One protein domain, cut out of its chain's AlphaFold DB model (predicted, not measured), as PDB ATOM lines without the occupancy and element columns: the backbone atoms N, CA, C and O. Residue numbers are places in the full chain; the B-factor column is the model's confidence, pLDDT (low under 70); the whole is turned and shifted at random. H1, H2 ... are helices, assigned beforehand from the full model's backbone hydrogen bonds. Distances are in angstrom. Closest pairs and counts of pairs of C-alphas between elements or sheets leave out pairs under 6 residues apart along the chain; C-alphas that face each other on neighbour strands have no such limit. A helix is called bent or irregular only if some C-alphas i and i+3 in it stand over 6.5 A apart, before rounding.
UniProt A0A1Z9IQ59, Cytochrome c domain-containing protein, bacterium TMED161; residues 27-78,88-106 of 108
ATOM      1  N   ALA A  27     145.748 134.793 100.402       97.50
ATOM      2  CA  ALA A  27     146.058 135.730 101.471       97.50
ATOM      3  C   ALA A  27     146.165 135.013 102.822       97.50
ATOM      4  O   ALA A  27     147.110 135.279 103.561       97.50
ATOM      5  N   TYR A  28     145.294 134.030 103.082       97.88
ATOM      6  CA  TYR A  28     145.400 133.161 104.253       97.88
ATOM      7  C   TYR A  28     146.767 132.469 104.317       97.88
ATOM      8  O   TYR A  28     147.456 132.583 105.326       97.88
ATOM      9  N   TYR A  29     147.213 131.812 103.239       97.69
ATOM     10  CA  TYR A  29     148.486 131.078 103.264       97.69
ATOM     11  C   TYR A  29     149.699 132.002 103.407       97.69
ATOM     12  O   TYR A  29     150.679 131.661 104.075       97.69
ATOM     13  N   ARG A  30     149.647 133.201 102.811       98.38
ATOM     14  CA  ARG A  30     150.681 134.222 103.034       98.38
ATOM     15  C   ARG A  30     150.690 134.692 104.488       98.38
ATOM     16  O   ARG A  30     151.770 134.813 105.063       98.38
ATOM     17  N   GLY A  31     149.519 134.910 105.082       98.44
ATOM     18  CA  GLY A  31     149.358 135.278 106.486       98.44
ATOM     19  C   GLY A  31     149.885 134.203 107.429       98.44
ATOM     20  O   GLY A  31     150.692 134.509 108.304       98.44
ATOM     21  N   GLU A  32     149.521 132.941 107.193       98.50
ATOM     22  CA  GLU A  32     150.010 131.789 107.952       98.50
ATOM     23  C   GLU A  32     151.537 131.729 107.926       98.50
ATOM     24  O   GLU A  32     152.180 131.614 108.970       98.50
ATOM     25  N   LYS A  33     152.140 131.856 106.739       98.56
ATOM     26  CA  LYS A  33     153.598 131.833 106.599       98.56
ATOM     27  C   LYS A  33     154.257 132.897 107.474       98.56
ATOM     28  O   LYS A  33     155.244 132.598 108.138       98.56
ATOM     29  N   ILE A  34     153.722 134.116 107.486       98.50
ATOM     30  CA  ILE A  34     154.267 135.229 108.276       98.50
ATOM     31  C   ILE A  34     154.055 134.995 109.768       98.50
ATOM     32  O   ILE A  34     154.977 135.200 110.556       98.50
ATOM     33  N   TYR A  35     152.870 134.522 110.157       98.62
ATOM     34  CA  TYR A  35     152.571 134.179 111.540       98.62
ATOM     35  C   TYR A  35     153.593 133.183 112.089       98.62
ATOM     36  O   TYR A  35     154.203 133.411 113.134       98.62
ATOM     37  N   ARG A  36     153.838 132.114 111.325       98.19
ATOM     38  CA  ARG A  36     154.741 131.030 111.707       98.19
ATOM     39  C   ARG A  36     156.204 131.452 111.786       98.19
ATOM     40  O   ARG A  36     156.941 130.888 112.585       98.19
ATOM     41  N   THR A  37     156.642 132.406 110.969       97.75
ATOM     42  CA  THR A  37     158.056 132.812 110.930       97.75
ATOM     43  C   THR A  37     158.380 133.993 111.834       97.75
ATOM     44  O   THR A  37     159.514 134.092 112.290       97.75
ATOM     45  N   VAL A  38     157.419 134.881 112.098       98.25
ATOM     46  CA  VAL A  38     157.665 136.124 112.845       98.25
ATOM     47  C   VAL A  38     156.943 136.136 114.192       98.25
ATOM     48  O   VAL A  38     157.544 136.464 115.216       98.25
ATOM     49  N   CYS A  39     155.663 135.762 114.217       98.00
ATOM     50  CA  CYS A  39     154.796 135.979 115.379       98.00
ATOM     51  C   CYS A  39     154.973 134.918 116.480       98.00
ATOM     52  O   CYS A  39     154.784 135.233 117.655       98.00
ATOM     53  N   LEU A  40     155.381 133.693 116.122       97.06
ATOM     54  CA  LEU A  40     155.575 132.577 117.068       97.06
ATOM     55  C   LEU A  40     156.688 132.782 118.097       97.06
ATOM     56  O   LEU A  40     156.769 132.031 119.064       97.06
ATOM     57  N   SER A  41     157.549 133.781 117.903       95.38
ATOM     58  CA  SER A  41     158.573 134.138 118.888       95.38
ATOM     59  C   SER A  41     157.967 134.548 120.236       95.38
ATOM     60  O   SER A  41     158.554 134.273 121.280       95.38
ATOM     61  N   CYS A  42     156.776 135.157 120.217       97.12
ATOM     62  CA  CYS A  42     156.072 135.611 121.417       97.12
ATOM     63  C   CYS A  42     154.676 134.991 121.561       97.12
ATOM     64  O   CYS A  42     154.250 134.697 122.682       97.12
ATOM     65  N   HIS A  43     153.960 134.802 120.449       97.88
ATOM     66  CA  HIS A  43     152.621 134.211 120.425       97.88
ATOM     67  C   HIS A  43     152.671 132.682 120.318       97.88
ATOM     68  O   HIS A  43     153.697 132.087 120.003       97.88
ATOM     69  N   ASN A  44     151.544 132.035 120.603       98.25
ATOM     70  CA  ASN A  44     151.428 130.581 120.541       98.25
ATOM     71  C   ASN A  44     151.335 130.066 119.090       98.25
ATOM     72  O   ASN A  44     150.952 130.808 118.198       98.25
ATOM     73  N   LEU A  45     151.620 128.780 118.849       97.38
ATOM     74  CA  LEU A  45     151.348 128.142 117.552       97.38
ATOM     75  C   LEU A  45     149.860 128.177 117.186       97.38
ATOM     76  O   LEU A  45     149.517 128.366 116.020       97.38
ATOM     77  N   ASP A  46     148.995 127.985 118.178       97.81
ATOM     78  CA  ASP A  46     147.552 128.147 118.045       97.81
ATOM     79  C   ASP A  46     147.161 129.572 118.478       97.81
ATOM     80  O   ASP A  46     147.231 129.857 119.676       97.81
ATOM     81  N   PRO A  47     146.707 130.463 117.570       97.81
ATOM     82  CA  PRO A  47     146.386 131.854 117.900       97.81
ATOM     83  C   PRO A  47     145.325 132.040 118.991       97.81
ATOM     84  O   PRO A  47     145.213 133.139 119.533       97.81
ATOM     85  N   ARG A  48     144.549 130.992 119.306       97.56
ATOM     86  CA  ARG A  48     143.528 130.978 120.370       97.56
ATOM     87  C   ARG A  48     144.119 130.766 121.763       97.56
ATOM     88  O   ARG A  48     143.404 130.842 122.757       97.56
ATOM     89  N   LYS A  49     145.408 130.439 121.849       97.69
ATOM     90  CA  LYS A  49     146.107 130.164 123.102       97.69
ATOM     91  C   LYS A  49     147.081 131.284 123.424       97.69
ATOM     92  O   LYS A  49     147.693 131.882 122.542       97.69
ATOM     93  N   VAL A  50     147.260 131.511 124.719       97.00
ATOM     94  CA  VAL A  50     148.286 132.410 125.243       97.00
ATOM     95  C   VAL A  50     149.675 131.902 124.835       97.00
ATOM     96  O   VAL A  50     149.962 130.701 124.901       97.00
ATOM     97  N   GLY A  51     150.515 132.814 124.348       96.50
ATOM     98  CA  GLY A  51     151.904 132.547 123.991       96.50
ATOM     99  C   GLY A  51     152.849 132.671 125.181       96.50
ATOM    100  O   GLY A  51     152.435 132.955 126.302       96.50
ATOM    101  N   ALA A  52     154.141 132.479 124.926       93.75
ATOM    102  CA  ALA A  52     155.162 132.591 125.964       93.75
ATOM    103  C   ALA A  52     155.292 134.024 126.507       93.75
ATOM    104  O   ALA A  52     155.545 134.205 127.693       93.75
ATOM    105  N   LEU A  53     155.121 135.030 125.638       94.81
ATOM    106  CA  LEU A  53     155.360 136.446 125.947       94.81
ATOM    107  C   LEU A  53     154.259 137.379 125.421       94.81
ATOM    108  O   LEU A  53     154.395 138.599 125.508       94.81
ATOM    109  N   ALA A  54     153.175 136.837 124.865       95.38
ATOM    110  CA  ALA A  54     152.084 137.634 124.318       95.38
ATOM    111  C   ALA A  54     150.721 136.921 124.441       95.38
ATOM    112  O   ALA A  54     150.675 135.685 124.492       95.38
ATOM    113  N   PRO A  55     149.601 137.669 124.470       95.75
ATOM    114  CA  PRO A  55     148.268 137.088 124.613       95.75
ATOM    115  C   PRO A  55     147.832 136.308 123.362       95.75
ATOM    116  O   PRO A  55     148.481 136.343 122.311       95.75
ATOM    117  N   ASP A  56     146.694 135.622 123.470       96.44
ATOM    118  CA  ASP A  56     145.985 135.065 122.319       96.44
ATOM    119  C   ASP A  56     145.469 136.197 121.405       96.44
ATOM    120  O   ASP A  56     145.040 137.261 121.871       96.44
ATOM    121  N   ILE A  57     145.535 135.977 120.091       96.88
ATOM    122  CA  ILE A  57     145.222 136.984 119.059       96.88
ATOM    123  C   ILE A  57     144.313 136.451 117.946       96.88
ATOM    124  O   ILE A  57     144.162 137.098 116.905       96.88
ATOM    125  N   ALA A  58     143.693 135.290 118.157       97.56
ATOM    126  CA  ALA A  58     142.636 134.773 117.293       97.56
ATOM    127  C   ALA A  58     141.542 135.826 117.060       97.56
ATOM    128  O   ALA A  58     141.175 136.566 117.972       97.56
ATOM    129  N   GLY A  59     141.055 135.919 115.823       96.88
ATOM    130  CA  GLY A  59     139.954 136.812 115.470       96.88
ATOM    131  C   GLY A  59     140.262 138.312 115.551       96.88
ATOM    132  O   GLY A  59     139.342 139.108 115.389       96.88
ATOM    133  N   SER A  60     141.516 138.716 115.796       95.94
ATOM    134  CA  SER A  60     141.885 140.136 115.884       95.94
ATOM    135  C   SER A  60     141.472 140.893 114.623       95.94
ATOM    136  O   SER A  60     141.789 140.466 113.513       95.94
ATOM    137  N   ASP A  61     140.803 142.032 114.789       96.12
ATOM    138  CA  ASP A  61     140.378 142.857 113.661       96.12
ATOM    139  C   ASP A  61     141.553 143.577 112.974       96.12
ATOM    140  O   ASP A  61     142.647 143.751 113.524       96.12
ATOM    141  N   LEU A  62     141.317 144.011 111.734       97.44
ATOM    142  CA  LEU A  62     142.321 144.655 110.886       97.44
ATOM    143  C   LEU A  62     142.943 145.911 111.520       97.44
ATOM    144  O   LEU A  62     144.117 146.202 111.278       97.44
ATOM    145  N   GLU A  63     142.171 146.680 112.288       97.00
ATOM    146  CA  GLU A  63     142.638 147.926 112.896       97.00
ATOM    147  C   GLU A  63     143.572 147.638 114.072       97.00
ATOM    148  O   GLU A  63     144.653 148.227 114.153       97.00
ATOM    149  N   LEU A  64     143.212 146.674 114.925       96.75
ATOM    150  CA  LEU A  64     144.070 146.200 116.005       96.75
ATOM    151  C   LEU A  64     145.391 145.663 115.450       96.75
ATOM    152  O   LEU A  64     146.457 146.106 115.881       96.75
ATOM    153  N   ILE A  65     145.339 144.780 114.446       97.94
ATOM    154  CA  ILE A  65     146.543 144.227 113.806       97.94
ATOM    155  C   ILE A  65     147.412 145.356 113.246       97.94
ATOM    156  O   ILE A  65     148.620 145.384 113.487       97.94
ATOM    157  N   ARG A  66     146.812 146.323 112.537       98.31
ATOM    158  CA  ARG A  66     147.540 147.472 111.986       98.31
ATOM    159  C   ARG A  66     148.208 148.296 113.082       98.31
ATOM    160  O   ARG A  66     149.387 148.609 112.945       98.31
ATOM    161  N   SER A  67     147.490 148.650 114.144       97.38
ATOM    162  CA  SER A  67     148.036 149.481 115.219       97.38
ATOM    163  C   SER A  67     149.196 148.787 115.927       97.38
ATOM    164  O   SER A  67     150.269 149.380 116.078       97.38
ATOM    165  N   MET A  68     149.029 147.508 116.271       97.06
ATOM    166  CA  MET A  68     150.072 146.724 116.929       97.06
ATOM    167  C   MET A  68     151.299 146.563 116.026       97.06
ATOM    168  O   MET A  68     152.407 146.844 116.467       97.06
ATOM    169  N   ILE A  69     151.135 146.209 114.747       98.12
ATOM    170  CA  ILE A  69     152.269 146.053 113.818       98.12
ATOM    171  C   ILE A  69     152.985 147.378 113.566       98.12
ATOM    172  O   ILE A  69     154.211 147.423 113.573       98.12
ATOM    173  N   MET A  70     152.253 148.471 113.356       98.12
ATOM    174  CA  MET A  70     152.878 149.744 112.994       98.12
ATOM    175  C   MET A  70     153.503 150.464 114.188       98.12
ATOM    176  O   MET A  70     154.475 151.191 114.007       98.12
ATOM    177  N   THR A  71     152.944 150.299 115.390       96.56
ATOM    178  CA  THR A  71     153.295 151.150 116.539       96.56
ATOM    179  C   THR A  71     153.560 150.389 117.834       96.56
ATOM    180  O   THR A  71     154.072 150.975 118.785       96.56
ATOM    181  N   GLY A  72     153.192 149.109 117.913       94.94
ATOM    182  CA  GLY A  72     153.206 148.345 119.160       94.94
ATOM    183  C   GLY A  72     152.166 148.806 120.184       94.94
ATOM    184  O   GLY A  72     152.194 148.348 121.325       94.94
ATOM    185  N   LYS A  73     151.268 149.733 119.820       92.62
ATOM    186  CA  LYS A  73     150.282 150.327 120.728       92.62
ATOM    187  C   LYS A  73     148.885 149.813 120.430       92.62
ATOM    188  O   LYS A  73     148.473 149.698 119.275       92.62
ATOM    189  N   HIS A  74     148.146 149.561 121.501       92.00
ATOM    190  CA  HIS A  74     146.730 149.248 121.422       92.00
ATOM    191  C   HIS A  74     145.956 150.487 120.937       92.00
ATOM    192  O   HIS A  74     146.256 151.582 121.420       92.00
ATOM    193  N   PRO A  75     144.978 150.346 120.026       91.31
ATOM    194  CA  PRO A  75     144.113 151.453 119.629       91.31
ATOM    195  C   PRO A  75     143.383 152.070 120.827       91.31
ATOM    196  O   PRO A  75     143.037 151.357 121.776       91.31
ATOM    197  N   GLU A  76     143.142 153.381 120.758       88.00
ATOM    198  CA  GLU A  76     142.469 154.148 121.810       88.00
ATOM    199  C   GLU A  76     141.068 153.603 122.114       88.00
ATOM    200  O   GLU A  76     140.383 153.059 121.248       88.00
ATOM    201  N   GLY A  77     140.652 153.706 123.378       87.44
ATOM    202  CA  GLY A  77     139.337 153.238 123.829       87.44
ATOM    203  C   GLY A  77     139.164 151.717 123.883       87.44
ATOM    204  O   GLY A  77     138.123 151.251 124.341       87.44
ATOM    205  N   ARG A  78     140.163 150.922 123.472       86.88
ATOM    206  CA  ARG A  78     140.119 149.461 123.599       86.88
ATOM    207  C   ARG A  78     140.951 148.951 124.774       86.88
ATOM    208  O   ARG A  78     142.052 149.426 125.047       86.88
ATOM    209  N   ALA A  88     156.808 144.821 120.271       95.38
ATOM    210  CA  ALA A  88     157.686 145.627 119.430       95.38
ATOM    211  C   ALA A  88     156.980 145.984 118.110       95.38
ATOM    212  O   ALA A  88     156.259 145.164 117.539       95.38
ATOM    213  N   ALA A  89     157.196 147.204 117.615       97.50
ATOM    214  CA  ALA A  89     156.696 147.599 116.303       97.50
ATOM    215  C   ALA A  89     157.445 146.834 115.197       97.50
ATOM    216  O   ALA A  89     158.667 146.693 115.238       97.50
ATOM    217  N   LEU A  90     156.707 146.382 114.185       98.06
ATOM    218  CA  LEU A  90     157.191 145.629 113.027       98.06
ATOM    219  C   LEU A  90     156.764 146.327 111.717       98.06
ATOM    220  O   LEU A  90     156.086 145.719 110.884       98.06
ATOM    221  N   PRO A  91     157.113 147.612 111.494       98.00
ATOM    222  CA  PRO A  91     156.610 148.391 110.356       98.00
ATOM    223  C   PRO A  91     157.023 147.823 108.988       98.00
ATOM    224  O   PRO A  91     156.369 148.093 107.983       98.00
ATOM    225  N   ASN A  92     158.056 146.980 108.938       98.12
ATOM    226  CA  ASN A  92     158.439 146.219 107.747       98.12
ATOM    227  C   ASN A  92     157.355 145.225 107.278       98.12
ATOM    228  O   ASN A  92     157.397 144.775 106.136       98.12
ATOM    229  N   LEU A  93     156.375 144.888 108.126       98.38
ATOM    230  CA  LEU A  93     155.228 144.043 107.781       98.38
ATOM    231  C   LEU A  93     153.993 144.835 107.325       98.38
ATOM    232  O   LEU A  93     152.938 144.231 107.132       98.38
ATOM    233  N   LYS A  94     154.091 146.157 107.125       98.44
ATOM    234  CA  LYS A  94     152.959 147.026 106.747       98.44
ATOM    235  C   LYS A  94     152.103 146.442 105.616       98.44
ATOM    236  O   LYS A  94     150.885 146.341 105.748       98.44
ATOM    237  N   ASP A  95     152.737 145.993 104.539       98.44
ATOM    238  CA  ASP A  95     152.030 145.491 103.352       98.44
ATOM    239  C   ASP A  95     151.489 144.064 103.525       98.44
ATOM    240  O   ASP A  95     150.864 143.513 102.623       98.44
ATOM    241  N   LYS A  96     151.743 143.441 104.680       98.62
ATOM    242  CA  LYS A  96     151.300 142.086 105.029       98.62
ATOM    243  C   LYS A  96     150.166 142.059 106.045       98.62
ATOM    244  O   LYS A  96     149.610 140.996 106.300       98.62
ATOM    245  N   ILE A  97     149.795 143.216 106.589       98.75
ATOM    246  CA  ILE A  97     148.674 143.362 107.523       98.75
ATOM    247  C   ILE A  97     147.382 142.702 106.989       98.75
ATOM    248  O   ILE A  97     146.755 141.972 107.756       98.75
ATOM    249  N   PRO A  98     146.979 142.875 105.708       98.62
ATOM    250  CA  PRO A  98     145.768 142.229 105.196       98.62
ATOM    251  C   PRO A  98     145.856 140.699 105.173       98.62
ATOM    252  O   PRO A  98     144.885 140.035 105.516       98.62
ATOM    253  N   ASP A  99     147.019 140.144 104.822       98.75
ATOM    254  CA  ASP A  99     147.244 138.694 104.801       98.75
ATOM    255  C   ASP A  99     147.196 138.114 106.229       98.75
ATOM    256  O   ASP A  99     146.563 137.090 106.473       98.75
ATOM    257  N   LEU A 100     147.810 138.799 107.203       98.69
ATOM    258  CA  LEU A 100     147.745 138.406 108.616       98.69
ATOM    259  C   LEU A 100     146.319 138.461 109.171       98.69
ATOM    260  O   LEU A 100     145.917 137.553 109.894       98.69
ATOM    261  N   HIS A 101     145.548 139.489 108.821       98.56
ATOM    262  CA  HIS A 101     144.134 139.571 109.185       98.56
ATOM    263  C   HIS A 101     143.326 138.426 108.569       98.56
ATOM    264  O   HIS A 101     142.520 137.805 109.260       98.56
ATOM    265  N   GLU A 102     143.580 138.100 107.299       98.25
ATOM    266  CA  GLU A 102     142.928 136.982 106.618       98.25
ATOM    267  C   GLU A 102     143.202 135.642 107.304       98.25
ATOM    268  O   GLU A 102     142.301 134.817 107.405       98.25
ATOM    269  N   TYR A 103     144.423 135.438 107.803       98.44
ATOM    270  CA  TYR A 103     144.775 134.258 108.582       98.44
ATOM    271  C   TYR A 103     144.113 134.263 109.967       98.44
ATOM    272  O   TYR A 103     143.434 133.314 110.338       98.44
ATOM    273  N   LEU A 104     144.262 135.340 110.743       98.25
ATOM    274  CA  LEU A 104     143.800 135.369 112.136       98.25
ATOM    275  C   LEU A 104     142.273 135.330 112.271       98.25
ATOM    276  O   LEU A 104     141.775 134.751 113.240       98.25
ATOM    277  N   LYS A 105     141.520 135.875 111.306       97.06
ATOM    278  CA  LYS A 105     140.047 135.877 111.344       97.06
ATOM    279  C   LYS A 105     139.418 134.483 111.213       97.06
ATOM    280  O   LYS A 105     138.232 134.331 111.489       97.06
ATOM    281  N   THR A 106     140.164 133.466 110.765       96.56
ATOM    282  CA  THR A 106     139.627 132.098 110.636       96.56
ATOM    283  C   THR A 106     139.575 131.352 111.968       96.56
ATOM    284  O   THR A 106     138.970 130.285 112.049       96.56
TER     285      THR A 106
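What this domain is: This is residues 27 to 78 and 88 to 106 of the 108 residues of the protein "Cytochrome c domain-containing protein" of bacterium TMED161 (UniProt A0A1Z9IQ59). The longest helix, H1, crosses the middle helix H3 steeply, while H2 packs side by side on H3, and a long loop, residues 42 to 61, joins H1 to H2. The 71 printed residues hold three named helices, H1, H2 and H3 in chain order, and no named strand: all helix. The whole is compact and rounded, with a radius of gyration of the C-alphas of 11.0 A and spans of 28 by 25 by 20 A.

Where its parts are: H1, residues 27 to 41, begins at C-alpha 27 (146.058, 135.730, 101.471) and is 21.5 A long; it is only just irregular, C-alphas 37 and 40 being 6.6 A apart. H3, residues 91 to 104, ends at C-alpha 104 (143.800, 135.369, 112.136) and is 18.4 A long; it is irregular, C-alphas 92 and 95 being 7.8 A apart. H2, residues 62 to 71, is 13.9 A long.

How they stand to each other: H1 touches H3 at a steep tilt of 66 degrees, opposite ways; their closest C-alphas, of Gly 31 and Leu 100, are 4.1 A apart. H2 touches H3 at a shallow tilt of 27 degrees, opposite ways; their closest C-alphas, of Met 70 and Pro 91, are 4.8 A apart. H1 and H2 are apart. Every O i to N i+4 pair is within hydrogen-bond range in H2, against 9 of 11 in H1 and 6 of 10 in H3.

The domain as a whole: The farthest C-alphas, of Tyr 29 and Gly 77, are 31.6 A apart. The link from H1 to H2 is long. Residues 79 to 87 are not printed; C-alphas 78 and 88 are 18.5 A apart across this cut. No printed residue is under 70 in pLDDT.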